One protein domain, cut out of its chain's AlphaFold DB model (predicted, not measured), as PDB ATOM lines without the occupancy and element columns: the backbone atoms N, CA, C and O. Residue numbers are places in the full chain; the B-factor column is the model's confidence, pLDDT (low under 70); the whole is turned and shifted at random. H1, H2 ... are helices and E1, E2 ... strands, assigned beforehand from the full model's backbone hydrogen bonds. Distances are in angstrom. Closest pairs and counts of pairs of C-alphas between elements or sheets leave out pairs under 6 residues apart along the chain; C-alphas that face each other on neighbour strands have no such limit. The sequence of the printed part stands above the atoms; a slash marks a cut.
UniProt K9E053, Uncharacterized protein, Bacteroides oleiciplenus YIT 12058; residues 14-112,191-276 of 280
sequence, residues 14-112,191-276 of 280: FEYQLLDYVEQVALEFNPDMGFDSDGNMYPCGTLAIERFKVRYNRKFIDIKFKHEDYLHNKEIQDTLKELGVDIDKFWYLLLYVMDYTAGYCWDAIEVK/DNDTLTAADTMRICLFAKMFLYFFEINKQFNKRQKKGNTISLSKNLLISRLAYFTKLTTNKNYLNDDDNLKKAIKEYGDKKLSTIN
ATOM      1  N   PHE A  14      67.994 -10.923  24.911       94.62
ATOM      2  CA  PHE A  14      69.085 -11.067  25.873       94.62
ATOM      3  C   PHE A  14      70.232 -10.067  25.641       94.62
ATOM      4  O   PHE A  14      70.767  -9.514  26.601       94.62
ATOM      5  N   GLU A  15      70.607  -9.798  24.387       95.81
ATOM      6  CA  GLU A  15      71.675  -8.842  24.070       95.81
ATOM      7  C   GLU A  15      71.252  -7.405  24.385       95.81
ATOM      8  O   GLU A  15      72.047  -6.641  24.922       95.81
ATOM      9  N   TYR A  16      69.994  -7.044  24.123       94.94
ATOM     10  CA  TYR A  16      69.474  -5.726  24.499       94.94
ATOM     11  C   TYR A  16      69.334  -5.580  26.013       94.94
ATOM     12  O   TYR A  16      69.689  -4.540  26.553       94.94
ATOM     13  N   GLN A  17      68.917  -6.631  26.724       96.19
ATOM     14  CA  GLN A  17      68.927  -6.631  28.189       96.19
ATOM     15  C   GLN A  17      70.343  -6.443  28.746       96.19
ATOM     16  O   GLN A  17      70.500  -5.803  29.782       96.19
ATOM     17  N   LEU A  18      71.366  -6.985  28.079       96.81
ATOM     18  CA  LEU A  18      72.771  -6.828  28.460       96.81
ATOM     19  C   LEU A  18      73.317  -5.419  28.167       96.81
ATOM     20  O   LEU A  18      74.232  -4.959  28.851       96.81
ATOM     21  N   LEU A  19      72.755  -4.745  27.161       97.69
ATOM     22  CA  LEU A  19      73.130  -3.404  26.711       97.69
ATOM     23  C   LEU A  19      72.175  -2.305  27.206       97.69
ATOM     24  O   LEU A  19      72.308  -1.160  26.787       97.69
ATOM     25  N   ASP A  20      71.256  -2.600  28.126       96.62
ATOM     26  CA  ASP A  20      70.266  -1.628  28.613       96.62
ATOM     27  C   ASP A  20      70.914  -0.379  29.241       96.62
ATOM     28  O   ASP A  20      70.436   0.738  29.062       96.62
ATOM     29  N   TYR A  21      72.049  -0.531  29.926       98.31
ATOM     30  CA  TYR A  21      72.820   0.598  30.453       98.31
ATOM     31  C   TYR A  21      73.438   1.448  29.337       98.31
ATOM     32  O   TYR A  21      73.525   2.667  29.482       98.31
ATOM     33  N   VAL A  22      73.857   0.821  28.232       98.25
ATOM     34  CA  VAL A  22      74.356   1.524  27.041       98.25
ATOM     35  C   VAL A  22      73.219   2.311  26.399       98.25
ATOM     36  O   VAL A  22      73.390   3.502  26.159       98.25
ATOM     37  N   GLU A  23      72.061   1.681  26.190       96.56
ATOM     38  CA  GLU A  23      70.867   2.310  25.612       96.56
ATOM     39  C   GLU A  23      70.456   3.567  26.380       96.56
ATOM     40  O   GLU A  23      70.312   4.639  25.797       96.56
ATOM     41  N   GLN A  24      70.344   3.455  27.704       96.31
ATOM     42  CA  GLN A  24      69.937   4.560  28.570       96.31
ATOM     43  C   GLN A  24      70.840   5.789  28.432       96.31
ATOM     44  O   GLN A  24      70.354   6.916  28.437       96.31
ATOM     45  N   VAL A  25      72.154   5.587  28.313       97.31
ATOM     46  CA  VAL A  25      73.103   6.690  28.111       97.31
ATOM     47  C   VAL A  25      73.094   7.156  26.656       97.31
ATOM     48  O   VAL A  25      73.171   8.351  26.388       97.31
ATOM     49  N   ALA A  26      72.986   6.243  25.696       95.94
ATOM     50  CA  ALA A  26      72.957   6.573  24.280       95.94
ATOM     51  C   ALA A  26      71.751   7.433  23.882       95.94
ATOM     52  O   ALA A  26      71.918   8.326  23.060       95.94
ATOM     53  N   LEU A  27      70.583   7.233  24.496       94.38
ATOM     54  CA  LEU A  27      69.392   8.053  24.248       94.38
ATOM     55  C   LEU A  27      69.604   9.545  24.554       94.38
ATOM     56  O   LEU A  27      68.985  10.390  23.919       94.38
ATOM     57  N   GLU A  28      70.489   9.879  25.494       93.38
ATOM     58  CA  GLU A  28      70.827  11.270  25.819       93.38
ATOM     59  C   GLU A  28      71.951  11.810  24.937       93.38
ATOM     60  O   GLU A  28      71.878  12.919  24.416       93.38
ATOM     61  N   PHE A  29      73.027  11.035  24.795       91.69
ATOM     62  CA  PHE A  29      74.254  11.530  24.173       91.69
ATOM     63  C   PHE A  29      74.266  11.347  22.649       91.69
ATOM     64  O   PHE A  29      74.991  12.054  21.957       91.69
ATOM     65  N   ASN A  30      73.494  10.405  22.110       91.75
ATOM     66  CA  ASN A  30      73.409  10.125  20.679       91.75
ATOM     67  C   ASN A  30      71.992   9.684  20.258       91.75
ATOM     68  O   ASN A  30      71.819   8.547  19.793       91.75
ATOM     69  N   PRO A  31      70.977  10.543  20.460       91.75
ATOM     70  CA  PRO A  31      69.629  10.255  20.004       91.75
ATOM     71  C   PRO A  31      69.559  10.266  18.478       91.75
ATOM     72  O   PRO A  31      70.149  11.126  17.820       91.75
ATOM     73  N   ASP A  32      68.766   9.359  17.922       87.75
ATOM     74  CA  ASP A  32      68.247   9.540  16.575       87.75
ATOM     75  C   ASP A  32      67.123  10.565  16.611       87.75
ATOM     76  O   ASP A  32      66.314  10.604  17.545       87.75
ATOM     77  N   MET A  33      67.057  11.375  15.561       85.75
ATOM     78  CA  MET A  33      66.072  12.437  15.447       85.75
ATOM     79  C   MET A  33      65.008  12.064  14.415       85.75
ATOM     80  O   MET A  33      65.318  11.752  13.265       85.75
ATOM     81  N   GLY A  34      63.746  12.106  14.834       86.25
ATOM     82  CA  GLY A  34      62.568  12.034  13.975       86.25
ATOM     83  C   GLY A  34      61.924  13.406  13.790       86.25
ATOM     84  O   GLY A  34      62.328  14.382  14.422       86.25
ATOM     85  N   PHE A  35      60.901  13.471  12.939       86.25
ATOM     86  CA  PHE A  35      60.076  14.664  12.729       86.25
ATOM     87  C   PHE A  35      58.633  14.365  13.121       86.25
ATOM     88  O   PHE A  35      58.106  13.306  12.763       86.25
ATOM     89  N   ASP A  36      58.021  15.244  13.914       87.06
ATOM     90  CA  ASP A  36      56.608  15.125  14.277       87.06
ATOM     91  C   ASP A  36      55.699  15.578  13.118       87.06
ATOM     92  O   ASP A  36      56.171  15.947  12.038       87.06
ATOM     93  N   SER A  37      54.379  15.521  13.315       88.62
ATOM     94  CA  SER A  37      53.406  15.927  12.290       88.62
ATOM     95  C   SER A  37      53.499  17.402  11.897       88.62
ATOM     96  O   SER A  37      53.058  17.761  10.807       88.62
ATOM     97  N   ASP A  38      54.074  18.231  12.766       86.75
ATOM     98  CA  ASP A  38      54.245  19.668  12.572       86.75
ATOM     99  C   ASP A  38      55.634  19.997  11.989       86.75
ATOM    100  O   ASP A  38      55.950  21.160  11.743       86.75
ATOM    101  N   GLY A  39      56.460  18.975  11.724       79.75
ATOM    102  CA  GLY A  39      57.813  19.113  11.192       79.75
ATOM    103  C   GLY A  39      58.868  19.468  12.242       79.75
ATOM    104  O   GLY A  39      60.004  19.763  11.867       79.75
ATOM    105  N   ASN A  40      58.545  19.427  13.540       78.00
ATOM    106  CA  ASN A  40      59.528  19.657  14.594       78.00
ATOM    107  C   ASN A  40      60.373  18.407  14.822       78.00
ATOM    108  O   ASN A  40      59.879  17.278  14.854       78.00
ATOM    109  N   MET A  41      61.669  18.627  15.021       80.81
ATOM    110  CA  MET A  41      62.622  17.558  15.271       80.81
ATOM    111  C   MET A  41      62.532  17.079  16.731       80.81
ATOM    112  O   MET A  41      62.580  17.899  17.648       80.81
ATOM    113  N   TYR A  42      62.450  15.766  16.964       81.69
ATOM    114  CA  TYR A  42      62.397  15.175  18.308       81.69
ATOM    115  C   TYR A  42      63.229  13.881  18.414       81.69
ATOM    116  O   TYR A  42      63.344  13.157  17.424       81.69
ATOM    117  N   PRO A  43      63.791  13.546  19.594       84.31
ATOM    118  CA  PRO A  43      64.466  12.264  19.811       84.31
ATOM    119  C   PRO A  43      63.495  11.080  19.681       84.31
ATOM    120  O   PRO A  43      62.516  11.013  20.424       84.31
ATOM    121  N   CYS A  44      63.749  10.137  18.770       85.94
ATOM    122  CA  CYS A  44      62.854   8.997  18.505       85.94
ATOM    123  C   CYS A  44      63.451   7.618  18.844       85.94
ATOM    124  O   CYS A  44      62.745   6.613  18.768       85.94
ATOM    125  N   GLY A  45      64.724   7.557  19.237       89.25
ATOM    126  CA  GLY A  45      65.427   6.315  19.555       89.25
ATOM    127  C   GLY A  45      66.939   6.511  19.569       89.25
ATOM    128  O   GLY A  45      67.417   7.636  19.707       89.25
ATOM    129  N   THR A  46      67.695   5.420  19.443       92.94
ATOM    130  CA  THR A  46      69.143   5.487  19.210       92.94
ATOM    131  C   THR A  46      69.656   4.266  18.440       92.94
ATOM    132  O   THR A  46      69.493   3.120  18.862       92.94
ATOM    133  N   LEU A  47      70.362   4.505  17.334       91.88
ATOM    134  CA  LEU A  47      71.111   3.497  16.584       91.88
ATOM    135  C   LEU A  47      72.504   3.253  17.180       91.88
ATOM    136  O   LEU A  47      73.276   2.439  16.662       91.88
ATOM    137  N   ALA A  48      72.854   3.927  18.282       94.50
ATOM    138  CA  ALA A  48      74.153   3.766  18.923       94.50
ATOM    139  C   ALA A  48      74.395   2.331  19.411       94.50
ATOM    140  O   ALA A  48      75.541   1.888  19.395       94.50
ATOM    141  N   ILE A  49      73.346   1.593  19.795       95.12
ATOM    142  CA  ILE A  49      73.459   0.181  20.191       95.12
ATOM    143  C   ILE A  49      73.972  -0.657  19.021       95.12
ATOM    144  O   ILE A  49      74.947  -1.392  19.169       95.12
ATOM    145  N   GLU A  50      73.362  -0.516  17.845       95.06
ATOM    146  CA  GLU A  50      73.759  -1.279  16.658       95.06
ATOM    147  C   GLU A  50      75.168  -0.895  16.203       95.06
ATOM    148  O   GLU A  50      76.006  -1.760  15.938       95.06
ATOM    149  N   ARG A  51      75.486   0.404  16.228       95.25
ATOM    150  CA  ARG A  51      76.841   0.906  15.959       95.25
ATOM    151  C   ARG A  51      77.862   0.331  16.948       95.25
ATOM    152  O   ARG A  51      78.928  -0.117  16.526       95.25
ATOM    153  N   PHE A  52      77.531   0.277  18.237       96.81
ATOM    154  CA  PHE A  52      78.384  -0.311  19.270       96.81
ATOM    155  C   PHE A  52      78.618  -1.806  19.028       96.81
ATOM    156  O   PHE A  52      79.771  -2.234  19.032       96.81
ATOM    157  N   LYS A  53      77.568  -2.592  18.749       97.06
ATOM    158  CA  LYS A  53      77.685  -4.029  18.432       97.06
ATOM    159  C   LYS A  53      78.618  -4.269  17.249       97.06
ATOM    160  O   LYS A  53      79.550  -5.064  17.351       97.06
ATOM    161  N   VAL A  54      78.426  -3.527  16.156       96.31
ATOM    162  CA  VAL A  54      79.265  -3.611  14.952       96.31
ATOM    163  C   VAL A  54      80.728  -3.300  15.280       96.31
ATOM    164  O   VAL A  54      81.635  -4.038  14.884       96.31
ATOM    165  N   ARG A  55      80.985  -2.223  16.030       95.94
ATOM    166  CA  ARG A  55      82.346  -1.827  16.422       95.94
ATOM    167  C   ARG A  55      82.991  -2.833  17.374       95.94
ATOM    168  O   ARG A  55      84.172  -3.144  17.207       95.94
ATOM    169  N   TYR A  56      82.226  -3.377  18.318       96.38
ATOM    170  CA  TYR A  56      82.652  -4.443  19.224       96.38
ATOM    171  C   TYR A  56      83.052  -5.702  18.440       96.38
ATOM    172  O   TYR A  56      84.191  -6.160  18.540       96.38
ATOM    173  N   ASN A  57      82.168  -6.199  17.570       96.31
ATOM    174  CA  ASN A  57      82.377  -7.405  16.762       96.31
ATOM    175  C   ASN A  57      83.587  -7.305  15.830       96.31
ATOM    176  O   ASN A  57      84.308  -8.286  15.615       96.31
ATOM    177  N   ARG A  58      83.809  -6.110  15.272       95.75
ATOM    178  CA  ARG A  58      84.931  -5.805  14.374       95.75
ATOM    179  C   ARG A  58      86.221  -5.446  15.114       95.75
ATOM    180  O   ARG A  58      87.238  -5.239  14.460       95.75
ATOM    181  N   LYS A  59      86.207  -5.420  16.453       93.62
ATOM    182  CA  LYS A  59      87.350  -5.068  17.316       93.62
ATOM    183  C   LYS A  59      87.896  -3.659  17.051       93.62
ATOM    184  O   LYS A  59      89.099  -3.432  17.129       93.62
ATOM    185  N   PHE A  60      87.008  -2.714  16.745       93.94
ATOM    186  CA  PHE A  60      87.356  -1.299  16.561       93.94
ATOM    187  C   PHE A  60      87.424  -0.514  17.877       93.94
ATOM    188  O   PHE A  60      87.950   0.596  17.897       93.94
ATOM    189  N   ILE A  61      86.919  -1.087  18.971       93.12
ATOM    190  CA  ILE A  61      87.015  -0.507  20.313       93.12
ATOM    191  C   ILE A  61      88.444  -0.719  20.835       93.12
ATOM    192  O   ILE A  61      88.758  -1.757  21.419       93.12
ATOM    193  N   ASP A  62      89.319   0.259  20.591       86.25
ATOM    194  CA  ASP A  62      90.720   0.222  21.023       86.25
ATOM    195  C   ASP A  62      90.865   0.675  22.487       86.25
ATOM    196  O   ASP A  62      90.827   1.866  22.813       86.25
ATOM    197  N   ILE A  63      91.005  -0.299  23.390       88.56
ATOM    198  CA  ILE A  63      91.144  -0.090  24.835       88.56
ATOM    199  C   ILE A  63      92.430  -0.712  25.380       88.56
ATOM    200  O   ILE A  63      92.867  -1.787  24.978       88.56
ATOM    201  N   LYS A  64      93.025  -0.043  26.376       88.88
ATOM    202  CA  LYS A  64      94.299  -0.438  27.010       88.88
ATOM    203  C   LYS A  64      94.122  -1.229  28.314       88.88
ATOM    204  O   LYS A  64      95.005  -1.217  29.170       88.88
ATOM    205  N   PHE A  65      92.972  -1.868  28.492       92.38
ATOM    206  CA  PHE A  65      92.608  -2.647  29.678       92.38
ATOM    207  C   PHE A  65      91.807  -3.882  29.261       92.38
ATOM    208  O   PHE A  65      91.235  -3.903  28.175       92.38
ATOM    209  N   LYS A  66      91.774  -4.917  30.106       93.19
ATOM    210  CA  LYS A  66      91.026  -6.152  29.834       93.19
ATOM    211  C   LYS A  66      89.878  -6.350  30.814       93.19
ATOM    212  O   LYS A  66      89.869  -5.785  31.909       93.19
ATOM    213  N   HIS A  67      88.928  -7.194  30.425       94.75
ATOM    214  CA  HIS A  67      87.809  -7.574  31.283       94.75
ATOM    215  C   HIS A  67      88.293  -8.252  32.573       94.75
ATOM    216  O   HIS A  67      87.769  -7.986  33.653       94.75
ATOM    217  N   GLU A  68      89.343  -9.074  32.498       95.69
ATOM    218  CA  GLU A  68      89.935  -9.700  33.680       95.69
ATOM    219  C   GLU A  68      90.476  -8.643  34.649       95.69
ATOM    220  O   GLU A  68      90.209  -8.729  35.844       95.69
ATOM    221  N   ASP A  69      91.175  -7.614  34.160       95.75
ATOM    222  CA  ASP A  69      91.697  -6.535  35.010       95.75
ATOM    223  C   ASP A  69      90.564  -5.757  35.693       95.75
ATOM    224  O   ASP A  69      90.684  -5.366  36.856       95.75
ATOM    225  N   TYR A  70      89.448  -5.556  34.985       96.62
ATOM    226  CA  TYR A  70      88.241  -4.937  35.533       96.62
ATOM    227  C   TYR A  70      87.656  -5.767  36.678       96.62
ATOM    228  O   TYR A  70      87.389  -5.217  37.750       96.62
ATOM    229  N   LEU A  71      87.522  -7.085  36.499       96.56
ATOM    230  CA  LEU A  71      87.014  -7.989  37.534       96.56
ATOM    231  C   LEU A  71      87.949  -8.117  38.746       96.56
ATOM    232  O   LEU A  71      87.475  -8.325  39.862       96.56
ATOM    233  N   HIS A  72      89.262  -7.983  38.557       96.62
ATOM    234  CA  HIS A  72      90.235  -8.039  39.653       96.62
ATOM    235  C   HIS A  72      90.428  -6.692  40.367       96.62
ATOM    236  O   HIS A  72      91.068  -6.644  41.423       96.62
ATOM    237  N   ASN A  73      89.872  -5.591  39.848       96.56
ATOM    238  CA  ASN A  73      89.958  -4.290  40.504       96.56
ATOM    239  C   ASN A  73      89.015  -4.219  41.713       96.56
ATOM    240  O   ASN A  73      87.862  -3.803  41.607       96.56
ATOM    241  N   LYS A  74      89.531  -4.606  42.883       95.69
ATOM    242  CA  LYS A  74      88.762  -4.682  44.129       95.69
ATOM    243  C   LYS A  74      88.000  -3.394  44.452       95.69
ATOM    244  O   LYS A  74      86.835  -3.464  44.807       95.69
ATOM    245  N   GLU A  75      88.624  -2.229  44.300       94.62
ATOM    246  CA  GLU A  75      87.987  -0.955  44.647       94.62
ATOM    247  C   GLU A  75      86.781  -0.633  43.760       94.62
ATOM    248  O   GLU A  75      85.753  -0.188  44.264       94.62
ATOM    249  N   ILE A  76      86.894  -0.871  42.451       96.56
ATOM    250  CA  ILE A  76      85.790  -0.680  41.503       96.56
ATOM    251  C   ILE A  76      84.689  -1.709  41.773       96.56
ATOM    252  O   ILE A  76      83.521  -1.344  41.892       96.56
ATOM    253  N   GLN A  77      85.058  -2.984  41.922       97.31
ATOM    254  CA  GLN A  77      84.100  -4.072  42.116       97.31
ATOM    255  C   GLN A  77      83.342  -3.961  43.442       97.31
ATOM    256  O   GLN A  77      82.129  -4.162  43.466       97.31
ATOM    257  N   ASP A  78      84.021  -3.613  44.536       95.00
ATOM    258  CA  ASP A  78      83.396  -3.436  45.849       95.00
ATOM    259  C   ASP A  78      82.392  -2.272  45.820       95.00
ATOM    260  O   ASP A  78      81.270  -2.411  46.314       95.00
ATOM    261  N   THR A  79      82.743  -1.148  45.180       95.06
ATOM    262  CA  THR A  79      81.822  -0.013  45.030       95.06
ATOM    263  C   THR A  79      80.622  -0.363  44.140       95.06
ATOM    264  O   THR A  79      79.492  -0.079  44.535       95.06
ATOM    265  N   LEU A  80      80.813  -1.007  42.980       96.38
ATOM    266  CA  LEU A  80      79.707  -1.402  42.090       96.38
ATOM    267  C   LEU A  80      78.729  -2.368  42.776       96.38
ATOM    268  O   LEU A  80      77.515  -2.149  42.736       96.38
ATOM    269  N   LYS A  81      79.252  -3.384  43.477       95.19
ATOM    270  CA  LYS A  81      78.446  -4.350  44.239       95.19
ATOM    271  C   LYS A  81      77.637  -3.674  45.336       95.19
ATOM    272  O   LYS A  81      76.434  -3.908  45.438       95.19
ATOM    273  N   GLU A  82      78.266  -2.811  46.133       93.69
ATOM    274  CA  GLU A  82      77.561  -2.126  47.218       93.69
ATOM    275  C   GLU A  82      76.505  -1.158  46.664       93.69
ATOM    276  O   GLU A  82      75.399  -1.106  47.201       93.69
ATOM    277  N   LEU A  83      76.762  -0.481  45.534       94.31
ATOM    278  CA  LEU A  83      75.760   0.324  44.815       94.31
ATOM    279  C   LEU A  83      74.614  -0.523  44.232       94.31
ATOM    280  O   LEU A  83      73.512  -0.009  44.054       94.31
ATOM    281  N   GLY A  84      74.815  -1.829  44.046       95.31
ATOM    282  CA  GLY A  84      73.845  -2.740  43.431       95.31
ATOM    283  C   GLY A  84      73.808  -2.632  41.909       95.31
ATOM    284  O   GLY A  84      72.776  -2.919  41.312       95.31
ATOM    285  N   VAL A  85      74.904  -2.181  41.301       97.19
ATOM    286  CA  VAL A  85      75.049  -2.090  39.849       97.19
ATOM    287  C   VAL A  85      75.426  -3.464  39.307       97.19
ATOM    288  O   VAL A  85      76.368  -4.092  39.791       97.19
ATOM    289  N   ASP A  86      74.698  -3.917  38.291       97.56
ATOM    290  CA  ASP A  86      75.060  -5.110  37.524       97.56
ATOM    291  C   ASP A  86      76.441  -4.948  36.862       97.56
ATOM    292  O   ASP A  86      76.661  -4.038  36.061       97.56
ATOM    293  N   ILE A  87      77.376  -5.826  37.230       97.19
ATOM    294  CA  ILE A  87      78.794  -5.738  36.858       97.19
ATOM    295  C   ILE A  87      79.004  -6.014  35.366       97.19
ATOM    296  O   ILE A  87      79.857  -5.362  34.755       97.19
ATOM    297  N   ASP A  88      78.254  -6.965  34.802       95.88
ATOM    298  CA  ASP A  88      78.392  -7.390  33.409       95.88
ATOM    299  C   ASP A  88      77.799  -6.323  32.478       95.88
ATOM    300  O   ASP A  88      78.453  -5.909  31.523       95.88
ATOM    301  N   LYS A  89      76.617  -5.782  32.799       97.88
ATOM    302  CA  LYS A  89      76.023  -4.658  32.048       97.88
ATOM    303  C   LYS A  89      76.899  -3.408  32.109       97.88
ATOM    304  O   LYS A  89      77.126  -2.729  31.106       97.88
ATOM    305  N   PHE A  90      77.452  -3.111  33.288       98.12
ATOM    306  CA  PHE A  90      78.316  -1.947  33.482       98.12
ATOM    307  C   PHE A  90      79.643  -2.056  32.722       98.12
ATOM    308  O   PHE A  90      80.186  -1.037  32.299       98.12
ATOM    309  N   TRP A  91      80.149  -3.271  32.488       97.88
ATOM    310  CA  TRP A  91      81.308  -3.479  31.622       97.88
ATOM    311  C   TRP A  91      81.047  -2.985  30.193       97.88
ATOM    312  O   TRP A  91      81.864  -2.238  29.654       97.88
ATOM    313  N   TYR A  92      79.899  -3.319  29.592       98.38
ATOM    314  CA  TYR A  92      79.566  -2.829  28.248       98.38
ATOM    315  C   TYR A  92      79.312  -1.326  28.222       98.38
ATOM    316  O   TYR A  92      79.753  -0.663  27.286       98.38
ATOM    317  N   LEU A  93      78.702  -0.769  29.276       98.62
ATOM    318  CA  LEU A  93      78.617   0.681  29.429       98.62
ATOM    319  C   LEU A  93      80.013   1.325  29.443       98.62
ATOM    320  O   LEU A  93      80.232   2.326  28.765       98.62
ATOM    321  N   LEU A  94      80.977   0.741  30.162       98.31
ATOM    322  CA  LEU A  94      82.353   1.236  30.191       98.31
ATOM    323  C   LEU A  94      83.019   1.195  28.816       98.31
ATOM    324  O   LEU A  94      83.668   2.170  28.433       98.31
ATOM    325  N   LEU A  95      82.840   0.106  28.068       97.75
ATOM    326  CA  LEU A  95      83.342   0.001  26.698       97.75
ATOM    327  C   LEU A  95      82.711   1.048  25.780       97.75
ATOM    328  O   LEU A  95      83.435   1.738  25.065       97.75
ATOM    329  N   TYR A  96      81.386   1.202  25.838       97.88
ATOM    330  CA  TYR A  96      80.660   2.187  25.045       97.88
ATOM    331  C   TYR A  96      81.126   3.610  25.351       97.88
ATOM    332  O   TYR A  96      81.488   4.335  24.435       97.88
ATOM    333  N   VAL A  97      81.203   4.012  26.624       97.38
ATOM    334  CA  VAL A  97      81.655   5.362  27.001       97.38
ATOM    335  C   VAL A  97      83.104   5.602  26.554       97.38
ATOM    336  O   VAL A  97      83.438   6.689  26.077       97.38
ATOM    337  N   MET A  98      83.983   4.600  26.650       95.81
ATOM    338  CA  MET A  98      85.366   4.715  26.170       95.81
ATOM    339  C   MET A  98      85.456   4.914  24.657       95.81
ATOM    340  O   MET A  98      86.224   5.771  24.208       95.81
ATOM    341  N   ASP A  99      84.680   4.150  23.893       95.44
ATOM    342  CA  ASP A  99      84.642   4.211  22.432       95.44
ATOM    343  C   ASP A  99      83.942   5.480  21.930       95.44
ATOM    344  O   ASP A  99      84.463   6.195  21.076       95.44
ATOM    345  N   TYR A 100      82.805   5.829  22.529       94.06
ATOM    346  CA  TYR A 100      82.056   7.038  22.221       94.06
ATOM    347  C   TYR A 100      82.908   8.286  22.461       94.06
ATOM    348  O   TYR A 100      83.043   9.130  21.577       94.06
ATOM    349  N   THR A 101      83.555   8.387  23.627       92.44
ATOM    350  CA  THR A 101      84.437   9.527  23.929       92.44
ATOM    351  C   THR A 101      85.677   9.564  23.039       92.44
ATOM    352  O   THR A 101      86.187  10.650  22.786       92.44
ATOM    353  N   ALA A 102      86.163   8.417  22.544       90.31
ATOM    354  CA  ALA A 102      87.238   8.383  21.555       90.31
ATOM    355  C   ALA A 102      86.791   9.031  20.240       90.31
ATOM    356  O   ALA A 102      87.447   9.966  19.802       90.31
ATOM    357  N   GLY A 103      85.649   8.633  19.673       87.25
ATOM    358  CA  GLY A 103      85.143   9.221  18.422       87.25
ATOM    359  C   GLY A 103      84.771  10.706  18.529       87.25
ATOM    360  O   GLY A 103      84.719  11.414  17.528       87.25
ATOM    361  N   TYR A 104      84.540  11.202  19.748       81.12
ATOM    362  CA  TYR A 104      84.277  12.620  20.019       81.12
ATOM    363  C   TYR A 104      85.540  13.464  20.254       81.12
ATOM    364  O   TYR A 104      85.477  14.692  20.184       81.12
ATOM    365  N   CYS A 105      86.669  12.835  20.597       81.44
ATOM    366  CA  CYS A 105      87.892  13.526  21.026       81.44
ATOM    367  C   CYS A 105      89.129  13.203  20.180       81.44
ATOM    368  O   CYS A 105      90.100  13.947  20.269       81.44
ATOM    369  N   TRP A 106      89.124  12.129  19.395       80.12
ATOM    370  CA  TRP A 106      90.208  11.724  18.503       80.12
ATOM    371  C   TRP A 106      89.704  11.722  17.071       80.12
ATOM    372  O   TRP A 106      88.695  11.084  16.775       80.12
ATOM    373  N   ASP A 107      90.395  12.469  16.211       69.94
ATOM    374  CA  ASP A 107      90.008  12.681  14.814       69.94
ATOM    375  C   ASP A 107      88.516  13.035  14.655       69.94
ATOM    376  O   ASP A 107      87.840  12.608  13.717       69.94
ATOM    377  N   ALA A 108      87.981  13.797  15.614       75.69
ATOM    378  CA  ALA A 108      86.584  14.189  15.616       75.69
ATOM    379  C   ALA A 108      86.366  15.259  14.548       75.69
ATOM    380  O   ALA A 108      87.201  16.149  14.378       75.69
ATOM    381  N   ILE A 109      85.244  15.179  13.837       76.06
ATOM    382  CA  ILE A 109      84.928  16.121  12.762       76.06
ATOM    383  C   ILE A 109      84.645  17.478  13.405       76.06
ATOM    384  O   ILE A 109      83.708  17.591  14.200       76.06
ATOM    385  N   GLU A 110      85.449  18.493  13.085       82.31
ATOM    386  CA  GLU A 110      85.231  19.849  13.580       82.31
ATOM    387  C   GLU A 110      83.993  20.447  12.912       82.31
ATOM    388  O   GLU A 110      83.850  20.457  11.688       82.31
ATOM    389  N   VAL A 111      83.094  20.967  13.737       81.12
ATOM    390  CA  VAL A 111      81.894  21.688  13.343       81.12
ATOM    391  C   VAL A 111      82.081  23.153  13.690       81.12
ATOM    392  O   VAL A 111      82.101  23.540  14.857       81.12
ATOM    393  N   LYS A 112      82.184  23.980  12.662       83.62
ATOM    394  CA  LYS A 112      82.325  25.424  12.781       83.62
ATOM    395  C   LYS A 112      80.966  26.062  13.048       83.62
ATOM    396  O   LYS A 112      79.915  25.559  12.644       83.62
ATOM    397  N   ASP A 191      84.542  21.731   7.307       76.06
ATOM    398  CA  ASP A 191      85.443  21.664   6.151       76.06
ATOM    399  C   ASP A 191      86.095  20.268   6.020       76.06
ATOM    400  O   ASP A 191      87.064  20.096   5.285       76.06
ATOM    401  N   ASN A 192      85.568  19.261   6.739       70.50
ATOM    402  CA  ASN A 192      86.175  17.942   6.974       70.50
ATOM    403  C   ASN A 192      87.530  17.996   7.702       70.50
ATOM    404  O   ASN A 192      88.271  17.011   7.713       70.50
ATOM    405  N   ASP A 193      87.837  19.126   8.336       75.38
ATOM    406  CA  ASP A 193      88.946  19.237   9.273       75.38
ATOM    407  C   ASP A 193      88.662  18.358  10.500       75.38
ATOM    408  O   ASP A 193      87.537  18.313  11.015       75.38
ATOM    409  N   THR A 194      89.687  17.657  10.984       74.81
ATOM    410  CA  THR A 194      89.604  16.887  12.225       74.81
ATOM    411  C   THR A 194      90.291  17.622  13.365       74.81
ATOM    412  O   THR A 194      91.324  18.273  13.191       74.81
ATOM    413  N   LEU A 195      89.729  17.499  14.566       74.88
ATOM    414  CA  LEU A 195      90.300  18.050  15.785       74.88
ATOM    415  C   LEU A 195      90.490  16.943  16.820       74.88
ATOM    416  O   LEU A 195      89.594  16.145  17.093       74.88
ATOM    417  N   THR A 196      91.673  16.929  17.431       76.50
ATOM    418  CA  THR A 196      91.934  16.130  18.628       76.50
ATOM    419  C   THR A 196      91.751  17.009  19.859       76.50
ATOM    420  O   THR A 196      92.482  17.980  20.062       76.50
ATOM    421  N   ALA A 197      90.753  16.682  20.677       74.12
ATOM    422  CA  ALA A 197      90.476  17.386  21.919       74.12
ATOM    423  C   ALA A 197      91.518  17.033  22.993       74.12
ATOM    424  O   ALA A 197      92.107  15.953  22.991       74.12
ATOM    425  N   ALA A 198      91.727  17.941  23.949       78.88
ATOM    426  CA  ALA A 198      92.615  17.687  25.081       78.88
ATOM    427  C   ALA A 198      92.114  16.509  25.940       78.88
ATOM    428  O   ALA A 198      90.908  16.372  26.161       78.88
ATOM    429  N   ASP A 199      93.029  15.728  26.523       81.56
ATOM    430  CA  ASP A 199      92.693  14.571  27.374       81.56
ATOM    431  C   ASP A 199      91.721  14.926  28.513       81.56
ATOM    432  O   ASP A 199      90.791  14.177  28.812       81.56
ATOM    433  N   THR A 200      91.866  16.113  29.113       83.56
ATOM    434  CA  THR A 200      90.957  16.616  30.158       83.56
ATOM    435  C   THR A 200      89.514  16.753  29.663       83.56
ATOM    436  O   THR A 200      88.571  16.515  30.419       83.56
ATOM    437  N   MET A 201      89.324  17.106  28.391       83.94
ATOM    438  CA  MET A 201      88.006  17.221  27.768       83.94
ATOM    439  C   MET A 201      87.369  15.847  27.575       83.94
ATOM    440  O   MET A 201      86.189  15.668  27.882       83.94
ATOM    441  N   ARG A 202      88.174  14.851  27.182       89.12
ATOM    442  CA  ARG A 202      87.733  13.456  27.110       89.12
ATOM    443  C   ARG A 202      87.340  12.913  28.482       89.12
ATOM    444  O   ARG A 202      86.274  12.319  28.607       89.12
ATOM    445  N   ILE A 203      88.148  13.162  29.517       91.88
ATOM    446  CA  ILE A 203      87.826  12.793  30.911       91.88
ATOM    447  C   ILE A 203      86.522  13.463  31.365       91.88
ATOM    448  O   ILE A 203      85.711  12.836  32.045       91.88
ATOM    449  N   CYS A 204      86.290  14.720  30.977       91.56
ATOM    450  CA  CYS A 204      85.059  15.438  31.301       91.56
ATOM    451  C   CYS A 204      83.827  14.784  30.654       91.56
ATOM    452  O   CYS A 204      82.853  14.510  31.354       91.56
ATOM    453  N   LEU A 205      83.871  14.482  29.349       91.62
ATOM    454  CA  LEU A 205      82.770  13.799  28.655       91.62
ATOM    455  C   LEU A 205      82.535  12.391  29.221       91.62
ATOM    456  O   LEU A 205      81.398  12.041  29.530       91.62
ATOM    457  N   PHE A 206      83.612  11.635  29.450       95.25
ATOM    458  CA  PHE A 206      83.580  10.333  30.119       95.25
ATOM    459  C   PHE A 206      82.833  10.412  31.455       95.25
ATOM    460  O   PHE A 206      81.910   9.640  31.710       95.25
ATOM    461  N   ALA A 207      83.183  11.386  32.296       95.69
ATOM    462  CA  ALA A 207      82.552  11.551  33.595       95.69
ATOM    463  C   ALA A 207      81.086  11.980  33.497       95.69
ATOM    464  O   ALA A 207      80.258  11.455  34.239       95.69
ATOM    465  N   LYS A 208      80.746  12.884  32.570       94.25
ATOM    466  CA  LYS A 208      79.360  13.314  32.332       94.25
ATOM    467  C   LYS A 208      78.447  12.144  31.972       94.25
ATOM    468  O   LYS A 208      77.368  12.045  32.544       94.25
ATOM    469  N   MET A 209      78.887  11.242  31.094       96.88
ATOM    470  CA  MET A 209      78.090  10.077  30.686       96.88
ATOM    471  C   MET A 209      77.788   9.142  31.865       96.88
ATOM    472  O   MET A 209      76.646   8.723  32.053       96.88
ATOM    473  N   PHE A 210      78.776   8.867  32.724       97.88
ATOM    474  CA  PHE A 210      78.541   8.066  33.931       97.88
ATOM    475  C   PHE A 210      77.699   8.786  34.981       97.88
ATOM    476  O   PHE A 210      76.869   8.161  35.639       97.88
ATOM    477  N   LEU A 211      77.905  10.090  35.170       95.94
ATOM    478  CA  LEU A 211      77.085  10.873  36.092       95.94
ATOM    479  C   LEU A 211      75.621  10.863  35.666       95.94
ATOM    480  O   LEU A 211      74.772  10.605  36.517       95.94
ATOM    481  N   TYR A 212      75.355  11.038  34.371       96.56
ATOM    482  CA  TYR A 212      74.019  10.923  33.798       96.56
ATOM    483  C   TYR A 212      73.410   9.541  34.057       96.56
ATOM    484  O   TYR A 212      72.322   9.453  34.624       96.56
ATOM    485  N   PHE A 213      74.144   8.457  33.767       97.94
ATOM    486  CA  PHE A 213      73.703   7.088  34.069       97.94
ATOM    487  C   PHE A 213      73.237   6.938  35.524       97.94
ATOM    488  O   PHE A 213      72.174   6.383  35.807       97.94
ATOM    489  N   PHE A 214      74.015   7.463  36.466       96.50
ATOM    490  CA  PHE A 214      73.685   7.399  37.883       96.50
ATOM    491  C   PHE A 214      72.611   8.404  38.334       96.50
ATOM    492  O   PHE A 214      72.096   8.277  39.451       96.50
ATOM    493  N   GLU A 215      72.332   9.440  37.552       95.62
ATOM    494  CA  GLU A 215      71.281  10.423  37.811       95.62
ATOM    495  C   GLU A 215      69.905   9.855  37.455       95.62
ATOM    496  O   GLU A 215      68.981   9.938  38.272       95.62
ATOM    497  N   ILE A 216      69.799   9.215  36.286       96.00
ATOM    498  CA  ILE A 216      68.567   8.568  35.827       96.00
ATOM    499  C   ILE A 216      68.279   7.285  36.625       96.00
ATOM    500  O   ILE A 216      67.133   7.029  36.994       96.00
ATOM    501  N   ASN A 217      69.316   6.533  37.017       95.75
ATOM    502  CA  ASN A 217      69.181   5.308  37.811       95.75
ATOM    503  C   ASN A 217      69.259   5.572  39.320       95.75
ATOM    504  O   ASN A 217      70.182   5.138  40.023       95.75
ATOM    505  N   LYS A 218      68.257   6.282  39.850       92.44
ATOM    506  CA  LYS A 218      68.203   6.670  41.271       92.44
ATOM    507  C   LYS A 218      68.204   5.482  42.237       92.44
ATOM    508  O   LYS A 218      68.562   5.668  43.400       92.44
ATOM    509  N   GLN A 219      67.870   4.273  41.785       92.19
ATOM    510  CA  GLN A 219      67.967   3.046  42.580       92.19
ATOM    511  C   GLN A 219      69.398   2.755  43.070       92.19
ATOM    512  O   GLN A 219      69.569   2.114  44.106       92.19
ATOM    513  N   PHE A 220      70.424   3.286  42.397       91.88
ATOM    514  CA  PHE A 220      71.821   3.166  42.823       91.88
ATOM    515  C   PHE A 220      72.243   4.253  43.835       91.88
ATOM    516  O   PHE A 220      73.381   4.262  44.299       91.88
ATOM    517  N   ASN A 221      71.345   5.161  44.244       84.69
ATOM    518  CA  ASN A 221      71.636   6.246  45.197       84.69
ATOM    519  C   ASN A 221      71.594   5.760  46.646       84.69
ATOM    520  O   ASN A 221      70.731   6.149  47.435       84.69
ATOM    521  N   LYS A 222      72.546   4.906  47.017       82.88
ATOM    522  CA  LYS A 222      72.647   4.385  48.380       82.88
ATOM    523  C   LYS A 222      73.425   5.338  49.281       82.88
ATOM    524  O   LYS A 222      74.478   5.857  48.919       82.88
ATOM    525  N   ARG A 223      72.907   5.561  50.493       76.75
ATOM    526  CA  ARG A 223      73.621   6.303  51.540       76.75
ATOM    527  C   ARG A 223      74.667   5.402  52.185       76.75
ATOM    528  O   ARG A 223      74.393   4.238  52.472       76.75
ATOM    529  N   GLN A 224      75.838   5.964  52.470       76.00
ATOM    530  CA  GLN A 224      76.889   5.249  53.185       76.00
ATOM    531  C   GLN A 224      76.418   4.901  54.602       76.00
ATOM    532  O   GLN A 224      75.965   5.762  55.359       76.00
ATOM    533  N   LYS A 225      76.504   3.618  54.959       73.50
ATOM    534  CA  LYS A 225      76.192   3.144  56.311       73.50
ATOM    535  C   LYS A 225      77.336   3.505  57.262       73.50
ATOM    536  O   LYS A 225      78.508   3.448  56.890       73.50
ATOM    537  N   LYS A 226      76.995   3.858  58.504       65.00
ATOM    538  CA  LYS A 226      77.973   4.185  59.553       65.00
ATOM    539  C   LYS A 226      78.902   2.984  59.785       65.00
ATOM    540  O   LYS A 226      78.416   1.892  60.059       65.00
ATOM    541  N   GLY A 227      80.214   3.196  59.666       66.12
ATOM    542  CA  GLY A 227      81.238   2.154  59.826       66.12
ATOM    543  C   GLY A 227      81.646   1.420  58.542       66.12
ATOM    544  O   GLY A 227      82.508   0.551  58.613       66.12
ATOM    545  N   ASN A 228      81.073   1.757  57.379       70.38
ATOM    546  CA  ASN A 228      81.480   1.150  56.111       70.38
ATOM    547  C   ASN A 228      82.816   1.739  55.621       70.38
ATOM    548  O   ASN A 228      82.945   2.960  55.509       70.38
ATOM    549  N   THR A 229      83.790   0.881  55.320       76.56
ATOM    550  CA  THR A 229      85.116   1.273  54.809       76.56
ATOM    551  C   THR A 229      85.112   1.541  53.305       76.56
ATOM    552  O   THR A 229      85.982   2.255  52.811       76.56
ATOM    553  N   ILE A 230      84.127   1.008  52.575       79.19
ATOM    554  CA  ILE A 230      83.977   1.212  51.132       79.19
ATOM    555  C   ILE A 230      83.250   2.538  50.879       79.19
ATOM    556  O   ILE A 230      82.161   2.786  51.405       79.19
ATOM    557  N   SER A 231      83.853   3.390  50.049       83.00
ATOM    558  CA  SER A 231      83.228   4.629  49.584       83.00
ATOM    559  C   SER A 231      82.170   4.339  48.519       83.00
ATOM    560  O   SER A 231      82.425   3.612  47.556       83.00
ATOM    561  N   LEU A 232      80.997   4.961  48.675       87.19
ATOM    562  CA  LEU A 232      79.891   4.933  47.704       87.19
ATOM    563  C   LEU A 232      79.808   6.216  46.873       87.19
ATOM    564  O   LEU A 232      78.790   6.488  46.236       87.19
ATOM    565  N   SER A 233      80.870   7.027  46.881       91.38
ATOM    566  CA  SER A 233      80.949   8.200  46.015       91.38
ATOM    567  C   SER A 233      81.030   7.765  44.552       91.38
ATOM    568  O   SER A 233      82.022   7.183  44.113       91.38
ATOM    569  N   LYS A 234      79.997   8.106  43.775       94.12
ATOM    570  CA  LYS A 234      79.972   7.923  42.316       94.12
ATOM    571  C   LYS A 234      81.106   8.682  41.633       94.12
ATOM    572  O   LYS A 234      81.726   8.161  40.719       94.12
ATOM    573  N   ASN A 235      81.414   9.886  42.112       95.06
ATOM    574  CA  ASN A 235      82.532  10.676  41.604       95.06
ATOM    575  C   ASN A 235      83.864   9.953  41.820       95.06
ATOM    576  O   ASN A 235      84.676   9.897  40.904       95.06
ATOM    577  N   LEU A 236      84.071   9.340  42.991       96.06
ATOM    578  CA  LEU A 236      85.285   8.564  43.252       96.06
ATOM    579  C   LEU A 236      85.349   7.298  42.389       96.06
ATOM    580  O   LEU A 236      86.414   6.969  41.876       96.06
ATOM    581  N   LEU A 237      84.220   6.612  42.182       97.12
ATOM    582  CA  LEU A 237      84.145   5.486  41.248       97.12
ATOM    583  C   LEU A 237      84.555   5.915  39.831       97.12
ATOM    584  O   LEU A 237      85.408   5.276  39.222       97.12
ATOM    585  N   ILE A 238      83.998   7.017  39.326       97.69
ATOM    586  CA  ILE A 238      84.324   7.564  38.002       97.69
ATOM    587  C   ILE A 238      85.796   7.995  37.932       97.69
ATOM    588  O   ILE A 238      86.463   7.733  36.933       97.69
ATOM    589  N   SER A 239      86.326   8.588  39.004       97.12
ATOM    590  CA  SER A 239      87.739   8.966  39.128       97.12
ATOM    591  C   SER A 239      88.648   7.737  38.970       97.12
ATOM    592  O   SER A 239      89.521   7.694  38.099       97.12
ATOM    593  N   ARG A 240      88.350   6.662  39.713       97.38
ATOM    594  CA  ARG A 240      89.059   5.377  39.627       97.38
ATOM    595  C   ARG A 240      88.938   4.737  38.250       97.38
ATOM    596  O   ARG A 240      89.929   4.213  37.745       97.38
ATOM    597  N   LEU A 241      87.762   4.806  37.624       97.62
ATOM    598  CA  LEU A 241      87.538   4.310  36.266       97.62
ATOM    599  C   LEU A 241      88.386   5.074  35.239       97.62
ATOM    600  O   LEU A 241      88.989   4.441  34.375       97.62
ATOM    601  N   ALA A 242      88.516   6.399  35.351       96.19
ATOM    602  CA  ALA A 242      89.367   7.191  34.458       96.19
ATOM    603  C   ALA A 242      90.852   6.778  34.551       96.19
ATOM    604  O   ALA A 242      91.543   6.678  33.535       96.19
ATOM    605  N   TYR A 243      91.346   6.468  35.755       96.38
ATOM    606  CA  TYR A 243      92.698   5.926  35.930       96.38
ATOM    607  C   TYR A 243      92.822   4.476  35.427       96.38
ATOM    608  O   TYR A 243      93.791   4.123  34.749       96.38
ATOM    609  N   PHE A 244      91.840   3.623  35.740       96.81
ATOM    610  CA  PHE A 244      91.797   2.220  35.315       96.81
ATOM    611  C   PHE A 244      91.862   2.097  33.787       96.81
ATOM    612  O   PHE A 244      92.707   1.371  33.261       96.81
ATOM    613  N   THR A 245      91.041   2.883  33.091       94.88
ATOM    614  CA  THR A 245      90.931   2.910  31.625       94.88
ATOM    615  C   THR A 245      92.085   3.617  30.914       94.88
ATOM    616  O   THR A 245      92.126   3.637  29.685       94.88
ATOM    617  N   LYS A 246      93.051   4.163  31.667       93.88
ATOM    618  CA  LYS A 246      94.216   4.902  31.154       93.88
ATOM    619  C   LYS A 246      93.876   6.218  30.450       93.88
ATOM    620  O   LYS A 246      94.701   6.709  29.685       93.88
ATOM    621  N   LEU A 247      92.728   6.828  30.757       91.06
ATOM    622  CA  LEU A 247      92.458   8.221  30.375       91.06
ATOM    623  C   LEU A 247      93.380   9.201  31.110       91.06
ATOM    624  O   LEU A 247      93.646  10.295  30.628       91.06
ATOM    625  N   THR A 248      93.894   8.804  32.275       91.38
ATOM    626  CA  THR A 248      94.923   9.544  33.001       91.38
ATOM    627  C   THR A 248      95.940   8.600  33.629       91.38
ATOM    628  O   THR A 248      95.624   7.477  34.022       91.38
ATOM    629  N   THR A 249      97.180   9.068  33.754       92.69
ATOM    630  CA  THR A 249      98.249   8.401  34.513       92.69
ATOM    631  C   THR A 249      98.408   8.979  35.921       92.69
ATOM    632  O   THR A 249      99.223   8.488  36.705       92.69
ATOM    633  N   ASN A 250      97.625  10.008  36.272       93.06
ATOM    634  CA  ASN A 250      97.681  10.653  37.575       93.06
ATOM    635  C   ASN A 250      97.064   9.749  38.653       93.06
ATOM    636  O   ASN A 250      95.845   9.594  38.730       93.06
ATOM    637  N   LYS A 251      97.911   9.196  39.526       94.44
ATOM    638  CA  LYS A 251      97.504   8.296  40.617       94.44
ATOM    639  C   LYS A 251      96.553   8.933  41.634       94.44
ATOM    640  O   LYS A 251      95.887   8.191  42.348       94.44
ATOM    641  N   ASN A 252      96.450  10.261  41.696       93.38
ATOM    642  CA  ASN A 252      95.533  10.936  42.622       93.38
ATOM    643  C   ASN A 252      94.064  10.560  42.355       93.38
ATOM    644  O   ASN A 252      93.272  10.486  43.287       93.38
ATOM    645  N   TYR A 253      93.731  10.185  41.113       94.38
ATOM    646  CA  TYR A 253      92.405   9.684  40.731       94.38
ATOM    647  C   TYR A 253      91.995   8.366  41.425       94.38
ATOM    648  O   TYR A 253      90.835   7.965  41.361       94.38
ATOM    649  N   LEU A 254      92.923   7.662  42.085       93.38
ATOM    650  CA  LEU A 254      92.613   6.429  42.818       93.38
ATOM    651  C   LEU A 254      91.953   6.689  44.179       93.38
ATOM    652  O   LEU A 254      91.133   5.886  44.628       93.38
ATOM    653  N   ASN A 255      92.318   7.792  44.837       90.69
ATOM    654  CA  ASN A 255      92.008   8.016  46.253       90.69
ATOM    655  C   ASN A 255      91.003   9.152  46.482       90.69
ATOM    656  O   ASN A 255      90.287   9.122  47.481       90.69
ATOM    657  N   ASP A 256      90.931  10.125  45.569       91.81
ATOM    658  CA  ASP A 256      89.996  11.250  45.630       91.81
ATOM    659  C   ASP A 256      89.338  11.541  44.269       91.81
ATOM    660  O   ASP A 256      89.670  10.958  43.230       91.81
ATOM    661  N   ASP A 257      88.345  12.430  44.293       92.88
ATOM    662  CA  ASP A 257      87.617  12.902  43.117       92.88
ATOM    663  C   ASP A 257      87.834  14.401  42.838       92.88
ATOM    664  O   ASP A 257      87.138  14.980  41.999       92.88
ATOM    665  N   ASP A 258      88.815  15.037  43.485       93.44
ATOM    666  CA  ASP A 258      89.039  16.483  43.383       93.44
ATOM    667  C   ASP A 258      89.538  16.866  41.990       93.44
ATOM    668  O   ASP A 258      89.068  17.837  41.389       93.44
ATOM    669  N   ASN A 259      90.446  16.062  41.428       91.31
ATOM    670  CA  ASN A 259      90.934  16.265  40.063       91.31
ATOM    671  C   ASN A 259      89.813  16.095  39.031       91.31
ATOM    672  O   ASN A 259      89.720  16.889  38.091       91.31
ATOM    673  N   LEU A 260      88.931  15.111  39.238       93.06
ATOM    674  CA  LEU A 260      87.772  14.890  38.379       93.06
ATOM    675  C   LEU A 260      86.801  16.077  38.457       93.06
ATOM    676  O   LEU A 260      86.415  16.631  37.431       93.06
ATOM    677  N   LYS A 261      86.445  16.519  39.670       92.38
ATOM    678  CA  LYS A 261      85.574  17.684  39.887       92.38
ATOM    679  C   LYS A 261      86.153  18.951  39.272       92.38
ATOM    680  O   LYS A 261      85.409  19.735  38.687       92.38
ATOM    681  N   LYS A 262      87.471  19.152  39.364       89.69
ATOM    682  CA  LYS A 262      88.157  20.277  38.719       89.69
ATOM    683  C   LYS A 262      88.030  20.208  37.195       89.69
ATOM    684  O   LYS A 262      87.660  21.211  36.592       89.69
ATOM    685  N   ALA A 263      88.261  19.040  36.589       86.56
ATOM    686  CA  ALA A 263      88.092  18.843  35.148       86.56
ATOM    687  C   ALA A 263      86.643  19.105  34.694       86.56
ATOM    688  O   ALA A 263      86.418  19.794  33.698       86.56
ATOM    689  N   ILE A 264      85.656  18.629  35.460       88.62
ATOM    690  CA  ILE A 264      84.234  18.903  35.203       88.62
ATOM    691  C   ILE A 264      83.934  20.397  35.339       88.62
ATOM    692  O   ILE A 264      83.245  20.944  34.493       88.62
ATOM    693  N   LYS A 265      84.466  21.091  36.347       86.31
ATOM    694  CA  LYS A 265      84.242  22.535  36.516       86.31
ATOM    695  C   LYS A 265      84.865  23.364  35.386       86.31
ATOM    696  O   LYS A 265      84.292  24.363  34.976       86.31
ATOM    697  N   GLU A 266      86.040  22.975  34.899       78.19
ATOM    698  CA  GLU A 266      86.784  23.734  33.886       78.19
ATOM    699  C   GLU A 266      86.244  23.529  32.457       78.19
ATOM    700  O   GLU A 266      86.307  24.443  31.630       78.19
ATOM    701  N   TYR A 267      85.694  22.345  32.163       72.69
ATOM    702  CA  TYR A 267      85.216  21.964  30.823       72.69
ATOM    703  C   TYR A 267      83.717  21.618  30.774       72.69
ATOM    704  O   TYR A 267      83.203  21.265  29.716       72.69
ATOM    705  N   GLY A 268      82.999  21.738  31.892       62.84
ATOM    706  CA  GLY A 268      81.591  21.360  32.036       62.84
ATOM    707  C   GLY A 268      80.657  22.123  31.106       62.84
ATOM    708  O   GLY A 268      79.781  21.513  30.500       62.84
ATOM    709  N   ASP A 269      80.912  23.409  30.897       65.50
ATOM    710  CA  ASP A 269      80.053  24.258  30.061       65.50
ATOM    711  C   ASP A 269      80.577  24.420  28.627       65.50
ATOM    712  O   ASP A 269      79.907  24.994  27.767       65.50
ATOM    713  N   LYS A 270      81.777  23.903  28.332       67.56
ATOM    714  CA  LYS A 270      82.344  23.967  26.983       67.56
ATOM    715  C   LYS A 270      81.638  22.940  26.102       67.56
ATOM    716  O   LYS A 270      81.917  21.745  26.189       67.56
ATOM    717  N   LYS A 271      80.723  23.406  25.245       64.06
ATOM    718  CA  LYS A 271      80.184  22.585  24.156       64.06
ATOM    719  C   LYS A 271      81.332  22.196  23.228       64.06
ATOM    720  O   LYS A 271      82.076  23.059  22.766       64.06
ATOM    721  N   LEU A 272      81.465  20.899  22.977       65.88
ATOM    722  CA  LEU A 272      82.337  20.393  21.929       65.88
ATOM    723  C   LEU A 272      81.731  20.799  20.586       65.88
ATOM    724  O   LEU A 272      80.579  20.483  20.293       65.88
ATOM    725  N   SER A 273      82.496  21.530  19.790       69.00
ATOM    726  CA  SER A 273      82.160  21.883  18.415       69.00
ATOM    727  C   SER A 273      82.548  20.736  17.480       69.00
ATOM    728  O   SER A 273      83.201  20.956  16.471       69.00
ATOM    729  N   THR A 274      82.235  19.496  17.858       75.00
ATOM    730  CA  THR A 274      82.605  18.297  17.105       75.00
ATOM    731  C   THR A 274      81.429  17.338  16.972       75.00
ATOM    732  O   THR A 274      80.497  17.355  17.783       75.00
ATOM    733  N   ILE A 275      81.476  16.510  15.933       78.06
ATOM    734  CA  ILE A 275      80.587  15.362  15.729       78.06
ATOM    735  C   ILE A 275      81.370  14.084  16.033       78.06
ATOM    736  O   ILE A 275      82.556  13.985  15.707       78.06
ATOM    737  N   ASN A 276      80.705  13.100  16.643       84.12
ATOM    738  CA  ASN A 276      81.301  11.795  16.907       84.12
ATOM    739  C   ASN A 276      81.596  11.054  15.593       84.12
ATOM    740  O   ASN A 276      80.670  10.583  14.943       84.12
TER     741      ASN A 276
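This is residues 14 to 112 and 191 to 276 of the 280 residues of an uncharacterized protein of Bacteroides oleiciplenus YIT 12058 (UniProt K9E053). Two long helices, H6 and H7, cross in the core, and shorter helices cover them: H2 packs on both, while H8 and H10 pack on H7. A two-strand hairpin, E1 and E2, reaches outward beyond H2, and at one end of the long axis short E3 pairs with two stretches too short to be named; the long loop of residues 217 to 233 reaches to the other end. The 185 printed residues, mostly helix by class, hold ten named helices and three named strands in the order H1 H2 E1 E2 H3 H4 H5 H6 E3 H7 H8 H9 H10. The sheet E1 - E2 is antiparallel. The whole is compact, with a radius of gyration of the C-alphas of 17.1 A, and elongated, spanning 56 by 35 by 33 A.

H1, residues 14 to 18, begins at C-alpha 14 (69.085, -11.067, 25.873). H2 is residues 20 to 29, E1 32 to 35, E2 41 to 45 and H3 48 to 57. H4, 67 to 72, and H5, 74 to 83, precede H6, residues 87 to 105, which is 26.5 A long and begins at (78.794, -5.738, 36.858). E3 is residues 108 to 110. H7, residues 199 to 216, is 26.3 A long. H8 is 234 to 244, H9 251 to 254, and H10, 258 to 267, ends at (85.216, 21.964, 30.823).

H6 touches H7 with residues 97 to 105 alone, at a steep tilt of 41 degrees, opposite ways; the closest C-alphas, Thr 101 and Arg 202, are 6.0 A apart. H2 touches H6 at a shallow tilt of 26 degrees, the same way, closest at C-alphas 22 and 93, 5.0 A. H2 also touches H7, closest at C-alphas 25 and 213, 6.0 A, and H3, at C-alphas 26 and 48, 6.2 A. H1 only just touches H6, with 3 pairs of C-alphas within 8 A, closest at 18 and 89, 5.3 A. In the hairpin E1 and E2, N 32 and O 45 are 2.8 A apart, within hydrogen-bond range. H7 and H8 form a helical hairpin, closest at C-alphas 207 and 238, 6.2 A. H10 is about perpendicular to H7, at 80 degrees, and touches it, closest at C-alphas 204 and 264, 5.3 A. H8 touches H9, at C-alphas 240 and 254, 4.9 A, and H5, at C-alphas 76 and 237, 6.4 A. H4 and H5 only just touch, with 3 pairs of C-alphas within 8 A, and only at the corner, closest at C-alphas 71 and 77, 6.7 A. E3 pairs with no named strand. Every O i to N i+4 pair is within hydrogen-bond range in H1, H3, H4, H5, H7, H8 and H10; H2 has 5 of 6 and H6 14 of 15, and H9 is too short for such a pair.

The C-alphas of Asp 191 and Gly 227, the two farthest apart, are 57.3 A apart. Residues 113 to 190 are not printed, and C-alphas 112 and 191 are 8.2 A apart across the cut. The link from H7 to H8 is long. The mean pLDDT of the printed part is 89.5; residues 107, 226 to 227 and 268 to 273 are under 70.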